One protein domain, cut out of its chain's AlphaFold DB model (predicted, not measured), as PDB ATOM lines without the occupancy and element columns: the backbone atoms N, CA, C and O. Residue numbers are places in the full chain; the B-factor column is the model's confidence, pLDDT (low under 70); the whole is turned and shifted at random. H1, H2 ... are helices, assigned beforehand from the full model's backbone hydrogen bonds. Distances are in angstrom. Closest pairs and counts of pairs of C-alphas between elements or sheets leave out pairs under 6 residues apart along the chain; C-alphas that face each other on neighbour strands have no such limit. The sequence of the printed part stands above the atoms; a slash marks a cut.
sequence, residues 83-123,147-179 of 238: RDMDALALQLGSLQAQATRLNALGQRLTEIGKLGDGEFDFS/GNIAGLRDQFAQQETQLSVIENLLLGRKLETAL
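What this domain is: This is residues 83 to 123 and 147 to 179 of the 238 residues of the protein "M23 family peptidase" of Gammaproteobacteria bacterium (UniProt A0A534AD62). Two long, straight helices, H1 and H2, lie side by side and run the same way, shifted along each other, in a rod. After H1 the chain folds back in a loop, residues 114 to 123, on the side of H1 away from H2. The printed part has 74 residues with two named helices, H1 then H2, and no named strand; its class is all helix. It is loose, with a radius of gyration of the C-alphas of 15.8 A, and spans 56 by 23 by 15 A.

Where its parts are: H1, residues 83 to 113, begins with C-alpha 83 at (126.131, 184.521, 170.934) and is 44.9 A long from first to last C-alpha. H2, residues 147 to 179, is 48.3 A long and ends with C-alpha 179 at (143.851, 147.548, 132.833).

How they stand to each other: H1 and H2 touch, with 24 pairs of C-alphas within 8 A. Their closest C-alphas, those of Leu 102 and Glu 160, are 5.9 A apart. They run the same way at a shallow tilt of 22 degrees. In both helices every O i to N i+4 pair is within hydrogen-bond range.

The domain as a whole: The C-alphas farthest apart, those of Arg 83 and Leu 179, are 56.0 A apart. Residues 124 to 146 are not printed; C-alphas 123 and 147 are 28.2 A apart across this cut. Confidence is low at residues 116 to 119, with pLDDT under 70.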
ATOM      1  N   ARG A  83     124.997 184.611 171.872       89.62
ATOM      2  CA  ARG A  83     126.131 184.521 170.934       89.62
ATOM      3  C   ARG A  83     126.961 183.257 171.145       89.62
ATOM      4  O   ARG A  83     127.359 182.636 170.163       89.62
ATOM      5  N   ASP A  84     127.194 182.868 172.394       87.50
ATOM      6  CA  ASP A  84     127.950 181.652 172.709       87.50
ATOM      7  C   ASP A  84     127.182 180.397 172.266       87.50
ATOM      8  O   ASP A  84     127.755 179.497 171.650       87.50
ATOM      9  N   MET A  85     125.864 180.364 172.490       88.56
ATOM     10  CA  MET A  85     124.992 179.286 172.012       88.56
ATOM     11  C   MET A  85     124.950 179.203 170.481       88.56
ATOM     12  O   MET A  85     125.047 178.105 169.931       88.56
ATOM     13  N   ASP A  86     124.857 180.339 169.789       90.19
ATOM     14  CA  ASP A  86     124.894 180.391 168.324       90.19
ATOM     15  C   ASP A  86     126.238 179.864 167.790       90.19
ATOM     16  O   ASP A  86     126.278 179.092 166.828       90.19
ATOM     17  N   ALA A  87     127.351 180.213 168.444       90.12
ATOM     18  CA  ALA A  87     128.673 179.706 168.090       90.12
ATOM     19  C   ALA A  87     128.783 178.185 168.292       90.12
ATOM     20  O   ALA A  87     129.304 177.487 167.419       90.12
ATOM     21  N   LEU A  88     128.263 177.654 169.402       89.75
ATOM     22  CA  LEU A  88     128.212 176.210 169.651       89.75
ATOM     23  C   LEU A  88     127.334 175.486 168.624       89.75
ATOM     24  O   LEU A  88     127.723 174.428 168.130       89.75
ATOM     25  N   ALA A  89     126.191 176.063 168.247       90.31
ATOM     26  CA  ALA A  89     125.309 175.501 167.225       90.31
ATOM     27  C   ALA A  89     126.007 175.406 165.858       90.31
ATOM     28  O   ALA A  89     125.919 174.374 165.187       90.31
ATOM     29  N   LEU A  90     126.756 176.442 165.466       91.88
ATOM     30  CA  LEU A  90     127.567 176.421 164.246       91.88
ATOM     31  C   LEU A  90     128.657 175.345 164.301       91.88
ATOM     32  O   LEU A  90     128.846 174.607 163.330       91.88
ATOM     33  N   GLN A  91     129.356 175.220 165.432       89.88
ATOM     34  CA  GLN A  91     130.384 174.192 165.596       89.88
ATOM     35  C   GLN A  91     129.790 172.778 165.539       89.88
ATOM     36  O   GLN A  91     130.320 171.929 164.819       89.88
ATOM     37  N   LEU A  92     128.659 172.539 166.204       91.75
ATOM     38  CA  LEU A  92     127.941 171.265 166.160       91.75
ATOM     39  C   LEU A  92     127.481 170.921 164.737       91.75
ATOM     40  O   LEU A  92     127.679 169.798 164.279       91.75
ATOM     41  N   GLY A  93     126.938 171.897 164.003       92.19
ATOM     42  CA  GLY A  93     126.586 171.723 162.593       92.19
ATOM     43  C   GLY A  93     127.796 171.354 161.729       92.19
ATOM     44  O   GLY A  93     127.714 170.460 160.886       92.19
ATOM     45  N   SER A  94     128.951 171.981 161.979       92.00
ATOM     46  CA  SER A  94     130.195 171.662 161.267       92.00
ATOM     47  C   SER A  94     130.709 170.247 161.561       92.00
ATOM     48  O   SER A  94     131.201 169.578 160.650       92.00
ATOM     49  N   LEU A  95     130.570 169.771 162.804       93.81
ATOM     50  CA  LEU A  95     130.917 168.405 163.199       93.81
ATOM     51  C   LEU A  95     129.985 167.390 162.544       93.81
ATOM     52  O   LEU A  95     130.455 166.393 162.003       93.81
ATOM     53  N   GLN A  96     128.683 167.672 162.527       92.56
ATOM     54  CA  GLN A  96     127.698 166.811 161.879       92.56
ATOM     55  C   GLN A  96     127.982 166.661 160.378       92.56
ATOM     56  O   GLN A  96     127.901 165.559 159.831       92.56
ATOM     57  N   ALA A  97     128.370 167.749 159.706       94.06
ATOM     58  CA  ALA A  97     128.749 167.708 158.296       94.06
ATOM     59  C   ALA A  97     130.020 166.869 158.059       94.06
ATOM     60  O   ALA A  97     130.062 166.074 157.119       94.06
ATOM     61  N   GLN A  98     131.033 167.009 158.920       93.12
ATOM     62  CA  GLN A  98     132.262 166.208 158.854       93.12
ATOM     63  C   GLN A  98     131.995 164.722 159.097       93.12
ATOM     64  O   GLN A  98     132.424 163.897 158.295       93.12
ATOM     65  N   ALA A  99     131.216 164.379 160.126       92.31
ATOM     66  CA  ALA A  99     130.801 163.005 160.394       92.31
ATOM     67  C   ALA A  99     130.053 162.396 159.195       92.31
ATOM     68  O   ALA A  99     130.350 161.282 158.771       92.31
ATOM     69  N   THR A 100     129.141 163.158 158.582       91.94
ATOM     70  CA  THR A 100     128.419 162.724 157.373       91.94
ATOM     71  C   THR A 100     129.373 162.410 156.219       91.94
ATOM     72  O   THR A 100     129.232 161.381 155.557       91.94
ATOM     73  N   ARG A 101     130.367 163.274 155.974       91.75
ATOM     74  CA  ARG A 101     131.368 163.046 154.925       91.75
ATOM     75  C   ARG A 101     132.231 161.822 155.227       91.75
ATOM     76  O   ARG A 101     132.482 161.031 154.322       91.75
ATOM     77  N   LEU A 102     132.654 161.660 156.477       93.56
ATOM     78  CA  LEU A 102     133.452 160.520 156.914       93.56
ATOM     79  C   LEU A 102     132.691 159.201 156.719       93.56
ATOM     80  O   LEU A 102     133.253 158.252 156.180       93.56
ATOM     81  N   ASN A 103     131.398 159.170 157.057       90.94
ATOM     82  CA  ASN A 103     130.522 158.023 156.812       90.94
ATOM     83  C   ASN A 103     130.413 157.693 155.314       90.94
ATOM     84  O   ASN A 103     130.518 156.528 154.933       90.94
ATOM     85  N   ALA A 104     130.257 158.707 154.456       91.31
ATOM     86  CA  ALA A 104     130.205 158.516 153.004       91.31
ATOM     87  C   ALA A 104     131.533 157.981 152.434       91.31
ATOM     88  O   ALA A 104     131.530 157.091 151.582       91.31
ATOM     89  N   LEU A 105     132.667 158.488 152.926       91.75
ATOM     90  CA  LEU A 105     133.997 157.995 152.561       91.75
ATOM     91  C   LEU A 105     134.200 156.546 153.023       91.75
ATOM     92  O   LEU A 105     134.695 155.720 152.257       91.75
ATOM     93  N   GLY A 106     133.757 156.224 154.241       89.81
ATOM     94  CA  GLY A 106     133.740 154.865 154.774       89.81
ATOM     95  C   GLY A 106     132.956 153.913 153.873       89.81
ATOM     96  O   GLY A 106     133.509 152.911 153.435       89.81
ATOM     97  N   GLN A 107     131.717 154.264 153.512       88.69
ATOM     98  CA  GLN A 107     130.874 153.451 152.630       88.69
ATOM     99  C   GLN A 107     131.522 153.209 151.259       88.69
ATOM    100  O   GLN A 107     131.575 152.072 150.785       88.69
ATOM    101  N   ARG A 108     132.070 154.259 150.635       89.06
ATOM    102  CA  ARG A 108     132.782 154.135 149.355       89.06
ATOM    103  C   ARG A 108     133.989 153.203 149.465       89.06
ATOM    104  O   ARG A 108     134.262 152.433 148.542       89.06
ATOM    105  N   LEU A 109     134.698 153.238 150.591       89.75
ATOM    106  CA  LEU A 109     135.823 152.347 150.845       89.75
ATOM    107  C   LEU A 109     135.381 150.881 150.950       89.75
ATOM    108  O   LEU A 109     136.039 150.013 150.373       89.75
ATOM    109  N   THR A 110     134.249 150.610 151.607       87.12
ATOM    110  CA  THR A 110     133.639 149.272 151.693       87.12
ATOM    111  C   THR A 110     133.311 148.721 150.301       87.12
ATOM    112  O   THR A 110     133.670 147.584 149.985       87.12
ATOM    113  N   GLU A 111     132.726 149.552 149.430       85.00
ATOM    114  CA  GLU A 111     132.359 149.193 148.051       85.00
ATOM    115  C   GLU A 111     133.579 148.877 147.168       85.00
ATOM    116  O   GLU A 111     133.574 147.916 146.393       85.00
ATOM    117  N   ILE A 112     134.649 149.675 147.263       86.00
ATOM    118  CA  ILE A 112     135.871 149.461 146.467       86.00
ATOM    119  C   ILE A 112     136.664 148.266 147.006       86.00
ATOM    120  O   ILE A 112     137.194 147.478 146.217       86.00
ATOM    121  N   GLY A 113     136.731 148.120 148.331       82.69
ATOM    122  CA  GLY A 113     137.444 147.045 149.015       82.69
ATOM    123  C   GLY A 113     136.757 145.681 148.941       82.69
ATOM    124  O   GLY A 113     137.379 144.693 149.322       82.69
ATOM    125  N   LYS A 114     135.511 145.612 148.444       77.81
ATOM    126  CA  LYS A 114     134.669 144.402 148.466       77.81
ATOM    127  C   LYS A 114     134.603 143.773 149.865       77.81
ATOM    128  O   LYS A 114     134.632 142.549 150.000       77.81
ATOM    129  N   LEU A 115     134.577 144.613 150.899       76.25
ATOM    130  CA  LEU A 115     134.370 144.157 152.272       76.25
ATOM    131  C   LEU A 115     132.925 143.646 152.384       76.25
ATOM    132  O   LEU A 115     132.039 144.176 151.718       76.25
ATOM    133  N   GLY A 116     132.705 142.577 153.152       65.50
ATOM    134  CA  GLY A 116     131.413 141.890 153.195       65.50
ATOM    135  C   GLY A 116     130.262 142.801 153.630       65.50
ATOM    136  O   GLY A 116     130.406 143.600 154.559       65.50
ATOM    137  N   ASP A 117     129.109 142.645 152.976       63.62
ATOM    138  CA  ASP A 117     127.884 143.363 153.327       63.62
ATOM    139  C   ASP A 117     127.493 143.046 154.781       63.62
ATOM    140  O   ASP A 117     127.199 141.900 155.127       63.62
ATOM    141  N   GLY A 118     127.489 144.068 155.642       66.50
ATOM    142  CA  GLY A 118     127.004 143.974 157.023       66.50
ATOM    143  C   GLY A 118     128.062 144.034 158.129       66.50
ATOM    144  O   GLY A 118     127.676 144.212 159.281       66.50
ATOM    145  N   GLU A 119     129.360 143.953 157.821       69.94
ATOM    146  CA  GLU A 119     130.410 144.144 158.841       69.94
ATOM    147  C   GLU A 119     130.660 145.632 159.144       69.94
ATOM    148  O   GLU A 119     130.937 146.005 160.282       69.94
ATOM    149  N   PHE A 120     130.458 146.500 158.146       77.44
ATOM    150  CA  PHE A 120     130.572 147.952 158.275       77.44
ATOM    151  C   PHE A 120     129.335 148.636 157.680       77.44
ATOM    152  O   PHE A 120     129.219 148.780 156.464       77.44
ATOM    153  N   ASP A 121     128.407 149.060 158.539       77.50
ATOM    154  CA  ASP A 121     127.193 149.782 158.147       77.50
ATOM    155  C   ASP A 121     127.191 151.197 158.741       77.50
ATOM    156  O   ASP A 121     126.777 151.417 159.878       77.50
ATOM    157  N   PHE A 122     127.651 152.164 157.943       81.81
ATOM    158  CA  PHE A 122     127.716 153.582 158.315       81.81
ATOM    159  C   PHE A 122     126.361 154.306 158.225       81.81
ATOM    160  O   PHE A 122     126.274 155.487 158.565       81.81
ATOM    161  N   SER A 123     125.302 153.629 157.762       77.19
ATOM    162  CA  SER A 123     123.941 154.184 157.754       77.19
ATOM    163  C   SER A 123     123.254 154.060 159.115       77.19
ATOM    164  O   SER A 123     122.294 154.779 159.402       77.19
ATOM    165  N   GLY A 147     136.700 173.590 173.716       84.19
ATOM    166  CA  GLY A 147     137.965 172.879 173.522       84.19
ATOM    167  C   GLY A 147     137.769 171.419 173.108       84.19
ATOM    168  O   GLY A 147     138.415 170.947 172.171       84.19
ATOM    169  N   ASN A 148     136.820 170.713 173.726       85.81
ATOM    170  CA  ASN A 148     136.517 169.320 173.383       85.81
ATOM    171  C   ASN A 148     135.908 169.171 171.979       85.81
ATOM    172  O   ASN A 148     136.294 168.273 171.231       85.81
ATOM    173  N   ILE A 149     134.998 170.071 171.592       88.62
ATOM    174  CA  ILE A 149     134.438 170.128 170.233       88.62
ATOM    175  C   ILE A 149     135.541 170.399 169.203       88.62
ATOM    176  O   ILE A 149     135.583 169.742 168.159       88.62
ATOM    177  N   ALA A 150     136.463 171.321 169.500       86.69
ATOM    178  CA  ALA A 150     137.608 171.601 168.640       86.69
ATOM    179  C   ALA A 150     138.529 170.375 168.500       86.69
ATOM    180  O   ALA A 150     138.887 170.007 167.383       86.69
ATOM    181  N   GLY A 151     138.836 169.687 169.603       89.50
ATOM    182  CA  GLY A 151     139.636 168.463 169.580       89.50
ATOM    183  C   GLY A 151     138.978 167.322 168.797       89.50
ATOM    184  O   GLY A 151     139.659 166.599 168.072       89.50
ATOM    185  N   LEU A 152     137.654 167.168 168.893       90.50
ATOM    186  CA  LEU A 152     136.912 166.174 168.111       90.50
ATOM    187  C   LEU A 152     136.928 166.498 166.611       90.50
ATOM    188  O   LEU A 152     137.081 165.602 165.780       90.50
ATOM    189  N   ARG A 153     136.814 167.781 166.255       91.75
ATOM    190  CA  ARG A 153     136.916 168.239 164.864       91.75
ATOM    191  C   ARG A 153     138.263 167.864 164.252       91.75
ATOM    192  O   ARG A 153     138.311 167.341 163.142       91.75
ATOM    193  N   ASP A 154     139.345 168.098 164.984       92.88
ATOM    194  CA  ASP A 154     140.693 167.795 164.504       92.88
ATOM    195  C   ASP A 154     140.894 166.276 164.331       92.88
ATOM    196  O   ASP A 154     141.504 165.837 163.352       92.88
ATOM    197  N   GLN A 155     140.295 165.460 165.208       92.50
ATOM    198  CA  GLN A 155     140.266 164.000 165.050       92.50
ATOM    199  C   GLN A 155     139.522 163.565 163.779       92.50
ATOM    200  O   GLN A 155     140.041 162.734 163.032       92.50
ATOM    201  N   PHE A 156     138.347 164.132 163.486       93.56
ATOM    202  CA  PHE A 156     137.615 163.829 162.248       93.56
ATOM    203  C   PHE A 156     138.397 164.232 160.997       93.56
ATOM    204  O   PHE A 156     138.468 163.447 160.051       93.56
ATOM    205  N   ALA A 157     139.051 165.395 160.999       90.69
ATOM    206  CA  ALA A 157     139.899 165.825 159.886       90.69
ATOM    207  C   ALA A 157     141.083 164.865 159.651       90.69
ATOM    208  O   ALA A 157     141.430 164.540 158.508       90.69
ATOM    209  N   GLN A 158     141.688 164.362 160.731       94.69
ATOM    210  CA  GLN A 158     142.754 163.367 160.646       94.69
ATOM    211  C   GLN A 158     142.241 162.032 160.083       94.69
ATOM    212  O   GLN A 158     142.890 161.448 159.212       94.69
ATOM    213  N   GLN A 159     141.076 161.565 160.537       92.81
ATOM    214  CA  GLN A 159     140.449 160.332 160.046       92.81
ATOM    215  C   GLN A 159     140.050 160.439 158.567       92.81
ATOM    216  O   GLN A 159     140.332 159.520 157.800       92.81
ATOM    217  N   GLU A 160     139.479 161.569 158.135       93.25
ATOM    218  CA  GLU A 160     139.159 161.839 156.723       93.25
ATOM    219  C   GLU A 160     140.418 161.735 155.852       93.25
ATOM    220  O   GLU A 160     140.427 161.042 154.832       93.25
ATOM    221  N   THR A 161     141.519 162.345 156.301       93.75
ATOM    222  CA  THR A 161     142.807 162.284 155.598       93.75
ATOM    223  C   THR A 161     143.303 160.843 155.479       93.75
ATOM    224  O   THR A 161     143.663 160.406 154.385       93.75
ATOM    225  N   GLN A 162     143.286 160.078 156.574       93.12
ATOM    226  CA  GLN A 162     143.725 158.680 156.570       93.12
ATOM    227  C   GLN A 162     142.891 157.824 155.613       93.12
ATOM    228  O   GLN A 162     143.454 157.121 154.773       93.12
ATOM    229  N   LEU A 163     141.563 157.918 155.686       93.25
ATOM    230  CA  LEU A 163     140.672 157.157 154.813       93.25
ATOM    231  C   LEU A 163     140.839 157.547 153.337       93.25
ATOM    232  O   LEU A 163     140.820 156.665 152.481       93.25
ATOM    233  N   SER A 164     141.083 158.826 153.027       92.94
ATOM    234  CA  SER A 164     141.310 159.281 151.645       92.94
ATOM    235  C   SER A 164     142.566 158.664 151.016       92.94
ATOM    236  O   SER A 164     142.591 158.337 149.828       92.94
ATOM    237  N   VAL A 165     143.615 158.435 151.816       95.31
ATOM    238  CA  VAL A 165     144.830 157.750 151.357       95.31
ATOM    239  C   VAL A 165     144.521 156.292 151.034       95.31
ATOM    240  O   VAL A 165     144.925 155.804 149.978       95.31
ATOM    241  N   ILE A 166     143.773 155.604 151.902       93.25
ATOM    242  CA  ILE A 166     143.379 154.207 151.666       93.25
ATOM    243  C   ILE A 166     142.501 154.112 150.416       93.25
ATOM    244  O   ILE A 166     142.733 153.249 149.571       93.25
ATOM    245  N   GLU A 167     141.549 155.029 150.250       92.19
ATOM    246  CA  GLU A 167     140.704 155.108 149.061       92.19
ATOM    247  C   GLU A 167     141.534 155.233 147.780       92.19
ATOM    248  O   GLU A 167     141.345 154.449 146.851       92.19
ATOM    249  N   ASN A 168     142.489 156.164 147.737       92.69
ATOM    250  CA  ASN A 168     143.353 156.352 146.572       92.69
ATOM    251  C   ASN A 168     144.174 155.095 146.251       92.69
ATOM    252  O   ASN A 168     144.297 154.716 145.085       92.69
ATOM    253  N   LEU A 169     144.691 154.411 147.276       92.44
ATOM    254  CA  LEU A 169     145.420 153.156 147.101       92.44
ATOM    255  C   LEU A 169     144.519 152.038 146.556       92.44
ATOM    256  O   LEU A 169     144.928 151.309 145.651       92.44
ATOM    257  N   LEU A 170     143.298 151.896 147.077       91.00
ATOM    258  CA  LEU A 170     142.353 150.884 146.600       91.00
ATOM    259  C   LEU A 170     141.853 151.187 145.182       91.00
ATOM    260  O   LEU A 170     141.746 150.273 144.363       91.00
ATOM    261  N   LEU A 171     141.594 152.458 144.861       91.06
ATOM    262  CA  LEU A 171     141.241 152.893 143.509       91.06
ATOM    263  C   LEU A 171     142.361 152.601 142.514       91.06
ATOM    264  O   LEU A 171     142.079 152.080 141.435       91.06
ATOM    265  N   GLY A 172     143.614 152.874 142.889       90.00
ATOM    266  CA  GLY A 172     144.788 152.536 142.085       90.00
ATOM    267  C   GLY A 172     144.834 151.044 141.759       90.00
ATOM    268  O   GLY A 172     144.843 150.672 140.589       90.00
ATOM    269  N   ARG A 173     144.723 150.178 142.776       87.62
ATOM    270  CA  ARG A 173     144.694 148.715 142.575       87.62
ATOM    271  C   ARG A 173     143.521 148.252 141.712       87.62
ATOM    272  O   ARG A 173     143.680 147.357 140.881       87.62
ATOM    273  N   LYS A 174     142.335 148.842 141.898       86.06
ATOM    274  CA  LYS A 174     141.149 148.530 141.085       86.06
ATOM    275  C   LYS A 174     141.377 148.902 139.621       86.06
ATOM    276  O   LYS A 174     141.005 148.124 138.746       86.06
ATOM    277  N   LEU A 175     141.996 150.052 139.356       87.38
ATOM    278  CA  LEU A 175     142.318 150.498 138.004       87.38
ATOM    279  C   LEU A 175     143.403 149.628 137.361       87.38
ATOM    280  O   LEU A 175     143.234 149.213 136.220       87.38
ATOM    281  N   GLU A 176     144.469 149.291 138.086       87.12
ATOM    282  CA  GLU A 176     145.518 148.379 137.608       87.12
ATOM    283  C   GLU A 176     144.948 147.007 137.238       87.12
ATOM    284  O   GLU A 176     145.205 146.498 136.150       87.12
ATOM    285  N   THR A 177     144.107 146.440 138.107       81.94
ATOM    286  CA  THR A 177     143.434 145.159 137.840       81.94
ATOM    287  C   THR A 177     142.491 145.266 136.647       81.94
ATOM    288  O   THR A 177     142.370 144.320 135.877       81.94
ATOM    289  N   ALA A 178     141.827 146.412 136.473       80.88
ATOM    290  CA  ALA A 178     141.001 146.640 135.301       80.88
ATOM    291  C   ALA A 178     141.858 146.699 134.033       80.88
ATOM    292  O   ALA A 178     141.465 146.105 133.047       80.88
ATOM    293  N   LEU A 179     143.015 147.364 134.029       83.44
ATOM    294  CA  LEU A 179     143.851 147.548 132.833       83.44
ATOM    295  C   LEU A 179     144.517 146.265 132.314       83.44
ATOM    296  O   LEU A 179     144.914 146.231 131.150       83.44
TER     297      LEU A 179